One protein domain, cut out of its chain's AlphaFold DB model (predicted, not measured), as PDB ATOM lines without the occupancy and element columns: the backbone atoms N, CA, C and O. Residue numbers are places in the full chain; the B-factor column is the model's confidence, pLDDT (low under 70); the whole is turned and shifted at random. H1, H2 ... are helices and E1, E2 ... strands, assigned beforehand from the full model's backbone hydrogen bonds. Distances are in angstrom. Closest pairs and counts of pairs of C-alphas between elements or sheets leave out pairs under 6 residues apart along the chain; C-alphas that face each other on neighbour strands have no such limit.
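AT A GLANCE: This is residues 13 to 123 of the 336 residues of an uncharacterized protein of Candidatus Poseidoniales archaeon (UniProt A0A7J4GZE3). A twisted sheet of five strands, E4 to E8, makes the body, with H3 over its E7 edge and H4 beyond H3, off the sheet. A small sheet, E1 E2 E3, is set off at one end; the short helices H1 and H2 follow, and residues 43 to 57, with no named element, loop past E7 and back to E4. The printed part has 111 residues, with four named helices and eight named strands in the order E1 E2 E3 H1 H2 E4 E5 E6 H3 H4 E7 E8. The large sheet runs E4 E5 E6 E8 E7, the small one E1 E2 E3, both antiparallel; the class is mixed, helices and strands. The whole is compact, with a radius of gyration of the C-alphas of 14.4 A and spans of 42 by 32 by 26 A.

HOW THE PARTS SIT: E1, residues 13 to 15, E2, residues 19 to 22, and E3, residues 25 to 28, form a meander, each strand the antiparallel neighbour of the one before. N 21 and O 14 are 2.8 A apart, and N 20 and O 27 are 2.8 A apart. H1, residues 33 to 36, and H2, residues 38 to 42, are close but not clearly touching; their closest C-alphas, of Ala 34 and Trp 40, are 5.7 A apart. E4, residues 58 to 63, E5, residues 66 to 70, and E6, residues 74 to 78, form a second meander, with N 60 and O 68 at 2.8 A and N 69 and O 76 at 2.9 A. H1 only grazes their sheet, with its residues 35 to 36; H2 is not on it. H3, residues 86 to 92, and H4, residues 94 to 100, touch only at the corner, at a steep tilt of 61 degrees, opposite ways; their closest C-alphas, of Val 91 and Asn 97, are 5.2 A apart. E7, residues 109 to 112, and E8, residues 116 to 122, are a hairpin, with N 120 and O 109 at 2.8 A. E8 is also the antiparallel neighbour of E6, with N 77 and O 119 at 2.8 A. E6, H3 H4 and E7 form a split strand-helix-strand unit, two strands running the same way with E8 between them, and a right-handed crossover. H3 is on the sheet at a height of 9.5 A, over E7 and slantwise to the strands, at 55 degrees to E7 on the local plane. Every O i to N i+4 pair is within hydrogen-bond range in H2 and H4, and 2 of 3 are in H3; H1 is too short for such a pair, but its one O i to N i+3 pair is within range.

IN THESE COORDINATES: E1 begins at C-alpha 13, (-61.124, 51.528, 55.298). E4 spans 15.2 A from first to last C-alpha, E5 13.5 A, E6 12.8 A, H3 10.3 A and H4 10.1 A. E8, 16.9 A, ends at C-alpha 122, (-78.007, 25.938, 74.674).

THE WHOLE: The C-alphas farthest apart, of Gly 14 and Glu 102, are 41.7 A apart. The printed part has no cut, and the link from H2 to E4, 15 residues, is long; in it residues 48 to 49 pair antiparallel with residues 109 to 110 of E7. The mean pLDDT of the printed part is 93.5, and no printed residue is under 70.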
ATOM      1  N   THR A  13     -62.188  50.622  55.764       93.75
ATOM      2  CA  THR A  13     -61.124  51.528  55.298       93.75
ATOM      3  C   THR A  13     -59.901  51.508  56.206       93.75
ATOM      4  O   THR A  13     -58.826  51.916  55.780       93.75
ATOM      5  N   GLY A  14     -60.058  51.055  57.450       92.12
ATOM      6  CA  GLY A  14     -58.990  50.919  58.437       92.12
ATOM      7  C   GLY A  14     -59.560  50.512  59.793       92.12
ATOM      8  O   GLY A  14     -60.779  50.421  59.951       92.12
ATOM      9  N   PHE A  15     -58.696  50.284  60.774       93.50
ATOM     10  CA  PHE A  15     -59.087  49.977  62.148       93.50
ATOM     11  C   PHE A  15     -58.022  50.457  63.136       93.50
ATOM     12  O   PHE A  15     -56.867  50.661  62.759       93.50
ATOM     13  N   ASP A  16     -58.433  50.643  64.382       92.12
ATOM     14  CA  ASP A  16     -57.555  50.792  65.540       92.12
ATOM     15  C   ASP A  16     -57.839  49.667  66.553       92.12
ATOM     16  O   ASP A  16     -58.563  48.717  66.251       92.12
ATOM     17  N   GLU A  17     -57.260  49.738  67.751       87.19
ATOM     18  CA  GLU A  17     -57.434  48.713  68.793       87.19
ATOM     19  C   GLU A  17     -58.891  48.544  69.267       87.19
ATOM     20  O   GLU A  17     -59.240  47.512  69.838       87.19
ATOM     21  N   THR A  18     -59.743  49.546  69.052       91.00
ATOM     22  CA  THR A  18     -61.088  49.641  69.642       91.00
ATOM     23  C   THR A  18     -62.204  49.832  68.626       91.00
ATOM     24  O   THR A  18     -63.375  49.719  68.993       91.00
ATOM     25  N   SER A  19     -61.881  50.161  67.376       94.12
ATOM     26  CA  SER A  19     -62.843  50.582  66.361       94.12
ATOM     27  C   SER A  19     -62.440  50.152  64.950       94.12
ATOM     28  O   SER A  19     -61.271  50.170  64.571       94.12
ATOM     29  N   VAL A  20     -63.442  49.840  64.127       94.31
ATOM     30  CA  VAL A  20     -63.320  49.703  62.670       94.31
ATOM     31  C   VAL A  20     -63.886  50.950  62.003       94.31
ATOM     32  O   VAL A  20     -65.021  51.353  62.266       94.31
ATOM     33  N   PHE A  21     -63.122  51.525  61.079       95.12
ATOM     34  CA  PHE A  21     -63.559  52.620  60.221       95.12
ATOM     35  C   PHE A  21     -64.078  52.060  58.899       95.12
ATOM     36  O   PHE A  21     -63.400  51.269  58.238       95.12
ATOM     37  N   THR A  22     -65.274  52.479  58.489       94.62
ATOM     38  CA  THR A  22     -65.873  52.077  57.213       94.62
ATOM     39  C   THR A  22     -66.332  53.286  56.402       94.62
ATOM     40  O   THR A  22     -66.554  54.375  56.933       94.62
ATOM     41  N   LYS A  23     -66.589  53.077  55.107       92.25
ATOM     42  CA  LYS A  23     -67.200  54.083  54.215       92.25
ATOM     43  C   LYS A  23     -68.571  54.581  54.694       92.25
ATOM     44  O   LYS A  23     -69.034  55.623  54.225       92.25
ATOM     45  N   TRP A  24     -69.257  53.831  55.558       92.19
ATOM     46  CA  TRP A  24     -70.606  54.162  56.031       92.19
ATOM     47  C   TRP A  24     -70.640  54.710  57.458       92.19
ATOM     48  O   TRP A  24     -71.649  55.293  57.842       92.19
ATOM     49  N   GLY A  25     -69.542  54.593  58.203       92.50
ATOM     50  CA  GLY A  25     -69.423  55.025  59.592       92.50
ATOM     51  C   GLY A  25     -68.393  54.190  60.350       92.50
ATOM     52  O   GLY A  25     -67.751  53.311  59.775       92.50
ATOM     53  N   SER A  26     -68.246  54.451  61.643       93.81
ATOM     54  CA  SER A  26     -67.351  53.690  62.520       93.81
ATOM     55  C   SER A  26     -68.148  52.745  63.413       93.81
ATOM     56  O   SER A  26     -69.265  53.077  63.816       93.81
ATOM     57  N   LEU A  27     -67.574  51.588  63.739       94.81
ATOM     58  CA  LEU A  27     -68.140  50.619  64.682       94.81
ATOM     59  C   LEU A  27     -67.095  50.208  65.718       94.81
ATOM     60  O   LEU A  27     -65.910  50.202  65.387       94.81
ATOM     61  N   PRO A  28     -67.511  49.835  66.939       94.75
ATOM     62  CA  PRO A  28     -66.602  49.246  67.909       94.75
ATOM     63  C   PRO A  28     -66.021  47.931  67.377       94.75
ATOM     64  O   PRO A  28     -66.698  47.163  66.691       94.75
ATOM     65  N   LEU A  29     -64.765  47.678  67.724       94.75
ATOM     66  CA  LEU A  29     -64.036  46.450  67.459       94.75
ATOM     67  C   LEU A  29     -63.612  45.838  68.788       94.75
ATOM     68  O   LEU A  29     -62.919  46.457  69.594       94.75
ATOM     69  N   HIS A  30     -63.995  44.588  68.986       92.88
ATOM     70  CA  HIS A  30     -63.566  43.773  70.103       92.88
ATOM     71  C   HIS A  30     -63.032  42.462  69.537       92.88
ATOM     72  O   HIS A  30     -63.789  41.558  69.195       92.88
ATOM     73  N   TRP A  31     -61.714  42.360  69.395       90.94
ATOM     74  CA  TRP A  31     -61.074  41.148  68.903       90.94
ATOM     75  C   TRP A  31     -59.797  40.853  69.681       90.94
ATOM     76  O   TRP A  31     -58.923  41.704  69.800       90.94
ATOM     77  N   ASP A  32     -59.705  39.629  70.183       88.81
ATOM     78  CA  ASP A  32     -58.525  39.078  70.838       88.81
ATOM     79  C   ASP A  32     -58.469  37.592  70.484       88.81
ATOM     80  O   ASP A  32     -59.438  36.873  70.725       88.81
ATOM     81  N   GLU A  33     -57.364  37.115  69.911       88.88
ATOM     82  CA  GLU A  33     -57.209  35.699  69.546       88.88
ATOM     83  C   GLU A  33     -57.319  34.772  70.765       88.88
ATOM     84  O   GLU A  33     -57.759  33.625  70.629       88.88
ATOM     85  N   ALA A  34     -57.016  35.277  71.967       92.69
ATOM     86  CA  ALA A  34     -57.179  34.530  73.205       92.69
ATOM     87  C   ALA A  34     -58.636  34.102  73.454       92.69
ATOM     88  O   ALA A  34     -58.837  33.104  74.149       92.69
ATOM     89  N   ILE A  35     -59.642  34.754  72.850       93.00
ATOM     90  CA  ILE A  35     -61.060  34.356  72.957       93.00
ATOM     91  C   ILE A  35     -61.322  32.923  72.479       93.00
ATOM     92  O   ILE A  35     -62.271  32.274  72.919       93.00
ATOM     93  N   LEU A  36     -60.457  32.401  71.607       92.81
ATOM     94  CA  LEU A  36     -60.511  31.021  71.123       92.81
ATOM     95  C   LEU A  36     -59.828  30.033  72.080       92.81
ATOM     96  O   LEU A  36     -59.637  28.869  71.739       92.81
ATOM     97  N   THR A  37     -59.456  30.475  73.281       94.19
ATOM     98  CA  THR A  37     -58.821  29.648  74.308       94.19
ATOM     99  C   THR A  37     -59.657  29.637  75.587       94.19
ATOM    100  O   THR A  37     -60.173  30.681  75.983       94.19
ATOM    101  N   PRO A  38     -59.754  28.503  76.305       93.69
ATOM    102  CA  PRO A  38     -60.499  28.410  77.568       93.69
ATOM    103  C   PRO A  38     -60.070  29.431  78.629       93.69
ATOM    104  O   PRO A  38     -60.893  29.909  79.407       93.69
ATOM    105  N   LYS A  39     -58.781  29.794  78.637       94.25
ATOM    106  CA  LYS A  39     -58.204  30.742  79.593       94.25
ATOM    107  C   LYS A  39     -58.935  32.085  79.559       94.25
ATOM    108  O   LYS A  39     -59.346  32.570  80.609       94.25
ATOM    109  N   TRP A  40     -59.188  32.620  78.365       95.12
ATOM    110  CA  TRP A  40     -59.903  33.886  78.213       95.12
ATOM    111  C   TRP A  40     -61.293  33.836  78.852       95.12
ATOM    112  O   TRP A  40     -61.661  34.754  79.574       95.12
ATOM    113  N   TRP A  41     -62.040  32.741  78.667       94.56
ATOM    114  CA  TRP A  41     -63.393  32.577  79.220       94.56
ATOM    115  C   TRP A  41     -63.409  32.531  80.749       94.56
ATOM    116  O   TRP A  41     -64.365  33.014  81.356       94.56
ATOM    117  N   SER A  42     -62.360  31.976  81.363       92.06
ATOM    118  CA  SER A  42     -62.212  31.915  82.824       92.06
ATOM    119  C   SER A  42     -61.850  33.259  83.467       92.06
ATOM    120  O   SER A  42     -62.103  33.457  84.652       92.06
ATOM    121  N   GLU A  43     -61.289  34.187  82.689       93.00
ATOM    122  CA  GLU A  43     -60.842  35.507  83.156       93.00
ATOM    123  C   GLU A  43     -61.931  36.588  83.024       93.00
ATOM    124  O   GLU A  43     -61.747  37.714  83.488       93.00
ATOM    125  N   GLN A  44     -63.080  36.269  82.415       92.12
ATOM    126  CA  GLN A  44     -64.173  37.229  82.242       92.12
ATOM    127  C   GLN A  44     -64.950  37.440  83.546       92.12
ATOM    128  O   GLN A  44     -65.379  36.486  84.191       92.12
ATOM    129  N   SER A  45     -65.182  38.704  83.901       87.38
ATOM    130  CA  SER A  45     -65.916  39.102  85.112       87.38
ATOM    131  C   SER A  45     -67.212  39.869  84.834       87.38
ATOM    132  O   SER A  45     -68.118  39.837  85.661       87.38
ATOM    133  N   ASP A  46     -67.318  40.532  83.679       91.12
ATOM    134  CA  ASP A  46     -68.461  41.368  83.302       91.12
ATOM    135  C   ASP A  46     -69.341  40.666  82.258       91.12
ATOM    136  O   ASP A  46     -69.265  40.919  81.052       91.12
ATOM    137  N   TYR A  47     -70.133  39.708  82.733       94.44
ATOM    138  CA  TYR A  47     -71.105  38.961  81.940       94.44
ATOM    139  C   TYR A  47     -72.478  38.986  82.612       94.44
ATOM    140  O   TYR A  47     -72.614  39.153  83.824       94.44
ATOM    141  N   TRP A  48     -73.518  38.753  81.823       94.56
ATOM    142  CA  TRP A  48     -74.875  38.546  82.315       94.56
ATOM    143  C   TRP A  48     -75.293  37.081  82.146       94.56
ATOM    144  O   TRP A  48     -74.758  36.351  81.309       94.56
ATOM    145  N   GLY A  49     -76.287  36.652  82.926       93.31
ATOM    146  CA  GLY A  49     -76.840  35.298  82.861       93.31
ATOM    147  C   GLY A  49     -75.955  34.233  83.515       93.31
ATOM    148  O   GLY A  49     -75.176  34.517  84.423       93.31
ATOM    149  N   ARG A  50     -76.114  32.975  83.087       91.50
ATOM    150  CA  ARG A  50     -75.393  31.820  83.648       91.50
ATOM    151  C   ARG A  50     -74.156  31.487  82.810       91.50
ATOM    152  O   ARG A  50     -74.233  30.655  81.907       91.50
ATOM    153  N   TRP A  51     -73.036  32.142  83.105       94.62
ATOM    154  CA  TRP A  51     -71.766  31.893  82.416       94.62
ATOM    155  C   TRP A  51     -71.262  30.462  82.678       94.62
ATOM    156  O   TRP A  51     -71.195  30.051  83.840       94.62
ATOM    157  N   PRO A  52     -70.966  29.668  81.635       93.44
ATOM    158  CA  PRO A  52     -70.523  28.290  81.789       93.44
ATOM    159  C   PRO A  52     -69.023  28.193  82.098       93.44
ATOM    160  O   PRO A  52     -68.233  29.065  81.748       93.44
ATOM    161  N   GLU A  53     -68.620  27.075  82.702       92.56
ATOM    162  CA  GLU A  53     -67.210  26.701  82.814       92.56
ATOM    163  C   GLU A  53     -66.735  26.116  81.474       92.56
ATOM    164  O   GLU A  53     -67.136  25.018  81.082       92.56
ATOM    165  N   VAL A  54     -65.895  26.860  80.755       93.19
ATOM    166  CA  VAL A  54     -65.415  26.485  79.418       93.19
ATOM    167  C   VAL A  54     -64.085  25.743  79.531       93.19
ATOM    168  O   VAL A  54     -63.099  26.302  80.002       93.19
ATOM    169  N   LYS A  55     -64.048  24.480  79.085       92.12
ATOM    170  CA  LYS A  55     -62.843  23.621  79.123       92.12
ATOM    171  C   LYS A  55     -62.116  23.522  77.785       92.12
ATOM    172  O   LYS A  55     -60.919  23.263  77.757       92.12
ATOM    173  N   PHE A  56     -62.834  23.725  76.688       94.00
ATOM    174  CA  PHE A  56     -62.306  23.777  75.330       94.00
ATOM    175  C   PHE A  56     -63.137  24.771  74.515       94.00
ATOM    176  O   PHE A  56     -64.260  25.099  74.897       94.00
ATOM    177  N   VAL A  57     -62.581  25.244  73.404       95.19
ATOM    178  CA  VAL A  57     -63.277  26.095  72.439       95.19
ATOM    179  C   VAL A  57     -62.948  25.552  71.056       95.19
ATOM    180  O   VAL A  57     -61.787  25.565  70.649       95.19
ATOM    181  N   GLU A  58     -63.947  25.043  70.346       95.44
ATOM    182  CA  GLU A  58     -63.794  24.545  68.979       95.44
ATOM    183  C   GLU A  58     -64.568  25.449  68.020       95.44
ATOM    184  O   GLU A  58     -65.776  25.629  68.159       95.44
ATOM    185  N   LYS A  59     -63.879  26.040  67.040       94.94
ATOM    186  CA  LYS A  59     -64.526  26.873  66.022       94.94
ATOM    187  C   LYS A  59     -65.326  25.982  65.068       94.94
ATOM    188  O   LYS A  59     -64.743  25.155  64.375       94.94
ATOM    189  N   LEU A  60     -66.637  26.204  64.989       93.25
ATOM    190  CA  LEU A  60     -67.538  25.483  64.086       93.25
ATOM    191  C   LEU A  60     -67.571  26.135  62.701       93.25
ATOM    192  O   LEU A  60     -67.346  25.476  61.689       93.25
ATOM    193  N   ASN A  61     -67.850  27.437  62.653       92.69
ATOM    194  CA  ASN A  61     -67.860  28.232  61.428       92.69
ATOM    195  C   ASN A  61     -67.608  29.719  61.737       92.69
ATOM    196  O   ASN A  61     -67.650  30.168  62.883       92.69
ATOM    197  N   ASP A  62     -67.325  30.486  60.691       92.06
ATOM    198  CA  ASP A  62     -67.382  31.943  60.698       92.06
ATOM    199  C   ASP A  62     -68.224  32.428  59.525       92.06
ATOM    200  O   ASP A  62     -68.107  31.926  58.407       92.06
ATOM    201  N   ASP A  63     -69.072  33.406  59.793       91.69
ATOM    202  CA  ASP A  63     -69.959  34.026  58.822       91.69
ATOM    203  C   ASP A  63     -70.046  35.539  59.080       91.69
ATOM    204  O   ASP A  63     -69.293  36.103  59.869       91.69
ATOM    205  N   GLU A  64     -70.945  36.226  58.387       91.25
ATOM    206  CA  GLU A  64     -71.113  37.679  58.509       91.25
ATOM    207  C   GLU A  64     -71.726  38.116  59.851       91.25
ATOM    208  O   GLU A  64     -71.707  39.306  60.174       91.25
ATOM    209  N   TYR A  65     -72.268  37.175  60.628       90.38
ATOM    210  CA  TYR A  65     -72.842  37.400  61.954       90.38
ATOM    211  C   TYR A  65     -71.848  37.112  63.083       90.38
ATOM    212  O   TYR A  65     -72.184  37.310  64.255       90.38
ATOM    213  N   GLY A  66     -70.638  36.656  62.751       92.62
ATOM    214  CA  GLY A  66     -69.556  36.431  63.698       92.62
ATOM    215  C   GLY A  66     -68.955  35.034  63.594       92.62
ATOM    216  O   GLY A  66     -68.874  34.431  62.524       92.62
ATOM    217  N   ILE A  67     -68.473  34.533  64.724       95.06
ATOM    218  CA  ILE A  67     -67.825  33.228  64.840       95.06
ATOM    219  C   ILE A  67     -68.668  32.364  65.760       95.06
ATOM    220  O   ILE A  67     -68.961  32.774  66.885       95.06
ATOM    221  N   TRP A  68     -69.012  31.162  65.312       95.31
ATOM    222  CA  TRP A  68     -69.687  30.197  66.167       95.31
ATOM    223  C   TRP A  68     -68.698  29.160  66.676       95.31
ATOM    224  O   TRP A  68     -67.944  28.561  65.905       95.31
ATOM    225  N   CYS A  69     -68.736  28.930  67.981       95.81
ATOM    226  CA  CYS A  69     -67.864  27.992  68.666       95.81
ATOM    227  C   CYS A  69     -68.678  26.984  69.477       95.81
ATOM    228  O   CYS A  69     -69.662  27.343  70.129       95.81
ATOM    229  N   ASP A  70     -68.234  25.732  69.481       95.88
ATOM    230  CA  ASP A  70     -68.633  24.740  70.472       95.88
ATOM    231  C   ASP A  70     -67.774  24.931  71.726       95.88
ATOM    232  O   ASP A  70     -66.545  24.998  71.653       95.88
ATOM    233  N   ILE A  71     -68.438  25.051  72.874       95.69
ATOM    234  CA  ILE A  71     -67.801  25.199  74.188       95.69
ATOM    235  C   ILE A  71     -68.247  24.085  75.150       95.69
ATOM    236  O   ILE A  71     -68.235  24.256  76.370       95.69
ATOM    237  N   GLY A  72     -68.677  22.939  74.603       92.44
ATOM    238  CA  GLY A  72     -69.129  21.760  75.343       92.44
ATOM    239  C   GLY A  72     -70.645  21.593  75.288       92.44
ATOM    240  O   GLY A  72     -71.210  21.189  74.267       92.44
ATOM    241  N   ASP A  73     -71.315  21.894  76.402       92.56
ATOM    242  CA  ASP A  73     -72.780  21.795  76.530       92.56
ATOM    243  C   ASP A  73     -73.528  22.966  75.861       92.56
ATOM    244  O   ASP A  73     -74.759  22.958  75.735       92.56
ATOM    245  N   PHE A  74     -72.785  23.978  75.410       95.94
ATOM    246  CA  PHE A  74     -73.301  25.220  74.849       95.94
ATOM    247  C   PHE A  74     -72.633  25.550  73.515       95.94
ATOM    248  O   PHE A  74     -71.539  25.079  73.208       95.94
ATOM    249  N   ILE A  75     -73.303  26.399  72.740       95.56
ATOM    250  CA  ILE A  75     -72.760  27.012  71.528       95.56
ATOM    251  C   ILE A  75     -72.614  28.503  71.803       95.56
ATOM    252  O   ILE A  75     -73.576  29.146  72.227       95.56
ATOM    253  N   ALA A  76     -71.434  29.052  71.552       96.38
ATOM    254  CA  ALA A  76     -71.177  30.477  71.659       96.38
ATOM    255  C   ALA A  76     -71.177  31.138  70.279       96.38
ATOM    256  O   ALA A  76     -70.618  30.594  69.330       96.38
ATOM    257  N   GLN A  77     -71.767  32.324  70.190       96.44
ATOM    258  CA  GLN A  77     -71.598  33.257  69.085       96.44
ATOM    259  C   GLN A  77     -70.724  34.412  69.575       96.44
ATOM    260  O   GLN A  77     -71.085  35.116  70.520       96.44
ATOM    261  N   ILE A  78     -69.574  34.596  68.939       96.19
ATOM    262  CA  ILE A  78     -68.659  35.714  69.166       96.19
ATOM    263  C   ILE A  78     -68.898  36.721  68.044       96.19
ATOM    264  O   ILE A  78     -68.805  36.360  66.871       96.19
ATOM    265  N   ILE A  79     -69.182  37.974  68.390       95.88
ATOM    266  CA  ILE A  79     -69.480  39.064  67.457       95.88
ATOM    267  C   ILE A  79     -68.405  40.147  67.611       95.88
ATOM    268  O   ILE A  79     -68.567  41.060  68.418       95.88
ATOM    269  N   PRO A  80     -67.294  40.082  66.852       94.69
ATOM    270  CA  PRO A  80     -66.173  41.006  67.036       94.69
ATOM    271  C   PRO A  80     -66.508  42.473  66.759       94.69
ATOM    272  O   PRO A  80     -65.839  43.365  67.268       94.69
ATOM    273  N   ILE A  81     -67.535  42.725  65.947       95.25
ATOM    274  CA  ILE A  81     -68.037  44.062  65.625       95.25
ATOM    275  C   ILE A  81     -69.501  44.125  66.080       95.25
ATOM    276  O   ILE A  81     -70.398  43.787  65.300       95.25
ATOM    277  N   PRO A  82     -69.775  44.488  67.345       94.19
ATOM    278  CA  PRO A  82     -71.138  44.509  67.858       94.19
ATOM    279  C   PRO A  82     -72.024  45.526  67.136       94.19
ATOM    280  O   PRO A  82     -71.628  46.663  66.881       94.19
ATOM    281  N   THR A  83     -73.266  45.131  66.853       92.88
ATOM    282  CA  THR A  83     -74.248  45.978  66.153       92.88
ATOM    283  C   THR A  83     -75.354  46.519  67.058       92.88
ATOM    284  O   THR A  83     -76.238  47.231  66.590       92.88
ATOM    285  N   GLY A  84     -75.298  46.247  68.363       91.25
ATOM    286  CA  GLY A  84     -76.252  46.741  69.359       91.25
ATOM    287  C   GLY A  84     -76.586  45.691  70.415       91.25
ATOM    288  O   GLY A  84     -75.984  44.625  70.447       91.25
ATOM    289  N   ASN A  85     -77.571  45.994  71.263       92.62
ATOM    290  CA  ASN A  85     -77.992  45.160  72.404       92.62
ATOM    291  C   ASN A  85     -79.300  44.405  72.124       92.62
ATOM    292  O   ASN A  85     -80.125  44.212  73.018       92.62
ATOM    293  N   HIS A  86     -79.568  44.084  70.858       90.12
ATOM    294  CA  HIS A  86     -80.872  43.566  70.444       90.12
ATOM    295  C   HIS A  86     -81.165  42.210  71.079       90.12
ATOM    296  O   HIS A  86     -82.298  41.980  71.498       90.12
ATOM    297  N   VAL A  87     -80.164  41.336  71.199       93.81
ATOM    298  CA  VAL A  87     -80.348  39.985  71.728       93.81
ATOM    299  C   VAL A  87     -80.311  39.983  73.251       93.81
ATOM    300  O   VAL A  87     -81.189  39.386  73.876       93.81
ATOM    301  N   SER A  88     -79.365  40.694  73.872       93.38
ATOM    302  CA  SER A  88     -79.341  40.817  75.339       93.38
ATOM    303  C   SER A  88     -80.626  41.446  75.884       93.38
ATOM    304  O   SER A  88     -81.166  40.961  76.882       93.38
ATOM    305  N   ARG A  89     -81.197  42.446  75.194       92.81
ATOM    306  CA  ARG A  89     -82.491  43.054  75.559       92.81
ATOM    307  C   ARG A  89     -83.647  42.049  75.539       92.81
ATOM    308  O   ARG A  89     -84.543  42.185  76.371       92.81
ATOM    309  N   LEU A  90     -83.635  41.039  74.658       92.81
ATOM    310  CA  LEU A  90     -84.663  39.982  74.640       92.81
ATOM    311  C   LEU A  90     -84.658  39.150  75.915       92.81
ATOM    312  O   LEU A  90     -85.714  38.717  76.363       92.81
ATOM    313  N   VAL A  91     -83.475  38.913  76.481       93.31
ATOM    314  CA  VAL A  91     -83.320  38.074  77.672       93.31
ATOM    315  C   VAL A  91     -83.517  38.886  78.944       93.31
ATOM    316  O   VAL A  91     -84.202  38.431  79.858       93.31
ATOM    317  N   GLN A  92     -82.936  40.084  79.005       91.44
ATOM    318  CA  GLN A  92     -82.907  40.899  80.220       91.44
ATOM    319  C   GLN A  92     -84.223  41.642  80.484       91.44
ATOM    320  O   GLN A  92     -84.543  41.936  81.633       91.44
ATOM    321  N   ASN A  93     -85.016  41.943  79.450       93.50
ATOM    322  CA  ASN A  93     -86.342  42.522  79.643       93.50
ATOM    323  C   ASN A  93     -87.355  41.416  79.956       93.50
ATOM    324  O   ASN A  93     -87.743  40.666  79.064       93.50
ATOM    325  N   GLU A  94     -87.823  41.350  81.203       92.25
ATOM    326  CA  GLU A  94     -88.732  40.298  81.682       92.25
ATOM    327  C   GLU A  94     -89.984  40.133  80.811       92.25
ATOM    328  O   GLU A  94     -90.339  39.016  80.433       92.25
ATOM    329  N   LYS A  95     -90.640  41.240  80.440       93.06
ATOM    330  CA  LYS A  95     -91.875  41.199  79.644       93.06
ATOM    331  C   LYS A  95     -91.620  40.655  78.241       93.06
ATOM    332  O   LYS A  95     -92.399  39.848  77.739       93.06
ATOM    333  N   LEU A  96     -90.527  41.090  77.618       91.75
ATOM    334  CA  LEU A  96     -90.163  40.655  76.272       91.75
ATOM    335  C   LEU A  96     -89.676  39.200  76.271       91.75
ATOM    336  O   LEU A  96     -90.067  38.425  75.402       91.75
ATOM    337  N   ASN A  97     -88.905  38.807  77.284       94.31
ATOM    338  CA  ASN A  97     -88.456  37.432  77.482       94.31
ATOM    339  C   ASN A  97     -89.658  36.485  77.576       94.31
ATOM    340  O   ASN A  97     -89.735  35.513  76.825       94.31
ATOM    341  N   LEU A  98     -90.647  36.811  78.418       93.88
ATOM    342  CA  LEU A  98     -91.870  36.015  78.558       93.88
ATOM    343  C   LEU A  98     -92.631  35.854  77.238       93.88
ATOM    344  O   LEU A  98     -93.131  34.764  76.969       93.88
ATOM    345  N   ALA A  99     -92.678  36.899  76.408       93.69
ATOM    346  CA  ALA A  99     -93.354  36.848  75.116       93.69
ATOM    347  C   ALA A  99     -92.614  35.979  74.080       93.69
ATOM    348  O   ALA A  99     -93.249  35.405  73.194       93.69
ATOM    349  N   VAL A 100     -91.286  35.873  74.168       93.12
ATOM    350  CA  VAL A 100     -90.442  35.341  73.083       93.12
ATOM    351  C   VAL A 100     -89.849  33.957  73.396       93.12
ATOM    352  O   VAL A 100     -89.676  33.144  72.485       93.12
ATOM    353  N   LYS A 101     -89.586  33.638  74.672       92.81
ATOM    354  CA  LYS A 101     -88.841  32.438  75.117       92.81
ATOM    355  C   LYS A 101     -89.413  31.089  74.673       92.81
ATOM    356  O   LYS A 101     -88.681  30.098  74.622       92.81
ATOM    357  N   GLU A 102     -90.715  31.014  74.396       92.69
ATOM    358  CA  GLU A 102     -91.348  29.766  73.960       92.69
ATOM    359  C   GLU A 102     -91.089  29.465  72.481       92.69
ATOM    360  O   GLU A 102     -90.976  28.297  72.117       92.69
ATOM    361  N   TYR A 103     -90.883  30.501  71.663       93.06
ATOM    362  CA  TYR A 103     -90.851  30.405  70.199       93.06
ATOM    363  C   TYR A 103     -89.443  30.474  69.600       93.06
ATOM    364  O   TYR A 103     -89.249  30.135  68.434       93.06
ATOM    365  N   VAL A 104     -88.449  30.909  70.380       92.44
ATOM    366  CA  VAL A 104     -87.050  30.999  69.943       92.44
ATOM    367  C   VAL A 104     -86.095  30.529  71.037       92.44
ATOM    368  O   VAL A 104     -86.371  30.624  72.234       92.44
ATOM    369  N   THR A 105     -84.934  30.028  70.622       94.00
ATOM    370  CA  THR A 105     -83.855  29.643  71.534       94.00
ATOM    371  C   THR A 105     -83.097  30.880  72.006       94.00
ATOM    372  O   THR A 105     -82.217  31.369  71.304       94.00
ATOM    373  N   LEU A 106     -83.440  31.393  73.186       94.81
ATOM    374  CA  LEU A 106     -82.750  32.538  73.781       94.81
ATOM    375  C   LEU A 106     -81.367  32.154  74.348       94.81
ATOM    376  O   LEU A 106     -81.175  31.008  74.773       94.81
ATOM    377  N   PRO A 107     -80.409  33.098  74.381       96.00
ATOM    378  CA  PRO A 107     -79.133  32.877  75.042       96.00
ATOM    379  C   PRO A 107     -79.285  32.807  76.567       96.00
ATOM    380  O   PRO A 107     -80.124  33.485  77.160       96.00
ATOM    381  N   VAL A 108     -78.461  31.975  77.203       95.62
ATOM    382  CA  VAL A 108     -78.424  31.775  78.664       95.62
ATOM    383  C   VAL A 108     -77.470  32.736  79.366       95.62
ATOM    384  O   VAL A 108     -77.620  32.981  80.564       95.62
ATOM    385  N   ALA A 109     -76.486  33.251  78.632       96.25
ATOM    386  CA  ALA A 109     -75.477  34.173  79.121       96.25
ATOM    387  C   ALA A 109     -74.851  34.953  77.966       96.25
ATOM    388  O   ALA A 109     -74.993  34.577  76.799       96.25
ATOM    389  N   GLY A 110     -74.126  36.013  78.298       96.19
ATOM    390  CA  GLY A 110     -73.380  36.780  77.317       96.19
ATOM    391  C   GLY A 110     -72.575  37.916  77.929       96.19
ATOM    392  O   GLY A 110     -72.685  38.207  79.117       96.19
ATOM    393  N   ILE A 111     -71.775  38.566  77.089       95.81
ATOM    394  CA  ILE A 111     -71.002  39.763  77.430       95.81
ATOM    395  C   ILE A 111     -71.510  40.909  76.569       95.81
ATOM    396  O   ILE A 111     -71.656  40.766  75.351       95.81
ATOM    397  N   ASN A 112     -71.750  42.048  77.212       93.56
ATOM    398  CA  ASN A 112     -72.074  43.289  76.531       93.56
ATOM    399  C   ASN A 112     -70.863  44.227  76.580       93.56
ATOM    400  O   ASN A 112     -70.460  44.667  77.653       93.56
ATOM    401  N   ARG A 113     -70.276  44.521  75.419       91.81
ATOM    402  CA  ARG A 113     -69.192  45.496  75.248       91.81
ATOM    403  C   ARG A 113     -69.535  46.352  74.046       91.81
ATOM    404  O   ARG A 113     -69.398  45.907  72.914       91.81
ATOM    405  N   SER A 114     -70.049  47.553  74.299       90.62
ATOM    406  CA  SER A 114     -70.553  48.455  73.249       90.62
ATOM    407  C   SER A 114     -71.635  47.820  72.354       90.62
ATOM    408  O   SER A 114     -71.845  48.261  71.224       90.62
ATOM    409  N   GLY A 115     -72.316  46.778  72.840       92.88
ATOM    410  CA  GLY A 115     -73.121  45.869  72.033       92.88
ATOM    411  C   GLY A 115     -72.999  44.413  72.493       92.88
ATOM    412  O   GLY A 115     -72.124  44.059  73.286       92.88
ATOM    413  N   ASP A 116     -73.856  43.548  71.957       94.44
ATOM    414  CA  ASP A 116     -73.771  42.099  72.134       94.44
ATOM    415  C   ASP A 116     -72.457  41.583  71.519       94.44
ATOM    416  O   ASP A 116     -72.325  41.515  70.299       94.44
ATOM    417  N   PHE A 117     -71.480  41.258  72.372       95.50
ATOM    418  CA  PHE A 117     -70.142  40.817  71.963       95.50
ATOM    419  C   PHE A 117     -70.006  39.292  72.005       95.50
ATOM    420  O   PHE A 117     -69.501  38.679  71.067       95.50
ATOM    421  N   VAL A 118     -70.482  38.663  73.082       96.44
ATOM    422  CA  VAL A 118     -70.543  37.201  73.204       96.44
ATOM    423  C   VAL A 118     -71.946  36.807  73.619       96.44
ATOM    424  O   VAL A 118     -72.481  37.359  74.579       96.44
ATOM    425  N   LEU A 119     -72.522  35.829  72.926       96.88
ATOM    426  CA  LEU A 119     -73.820  35.242  73.244       96.88
ATOM    427  C   LEU A 119     -73.666  33.730  73.392       96.88
ATOM    428  O   LEU A 119     -73.105  33.071  72.521       96.88
ATOM    429  N   ILE A 120     -74.175  33.169  74.484       96.75
ATOM    430  CA  ILE A 120     -74.080  31.738  74.784       96.75
ATOM    431  C   ILE A 120     -75.466  31.121  74.704       96.75
ATOM    432  O   ILE A 120     -76.375  31.510  75.436       96.75
ATOM    433  N   PHE A 121     -75.617  30.115  73.855       96.25
ATOM    434  CA  PHE A 121     -76.867  29.415  73.604       96.25
ATOM    435  C   PHE A 121     -76.802  27.965  74.080       96.25
ATOM    436  O   PHE A 121     -75.746  27.332  74.007       96.25
ATOM    437  N   PRO A 122     -77.937  27.378  74.492       94.69
ATOM    438  CA  PRO A 122     -78.007  25.938  74.674       94.69
ATOM    439  C   PRO A 122     -77.768  25.226  73.332       94.69
ATOM    440  O   PRO A 122     -78.220  25.672  72.268       94.69
ATOM    441  N   LYS A 123     -77.068  24.087  73.381       91.50
ATOM    442  CA  LYS A 123     -76.740  23.295  72.183       91.50
ATOM    443  C   LYS A 123     -77.997  22.814  71.455       91.50
ATOM    444  O   LYS A 123     -78.090  22.908  70.231       91.50
TER     445      LYS A 123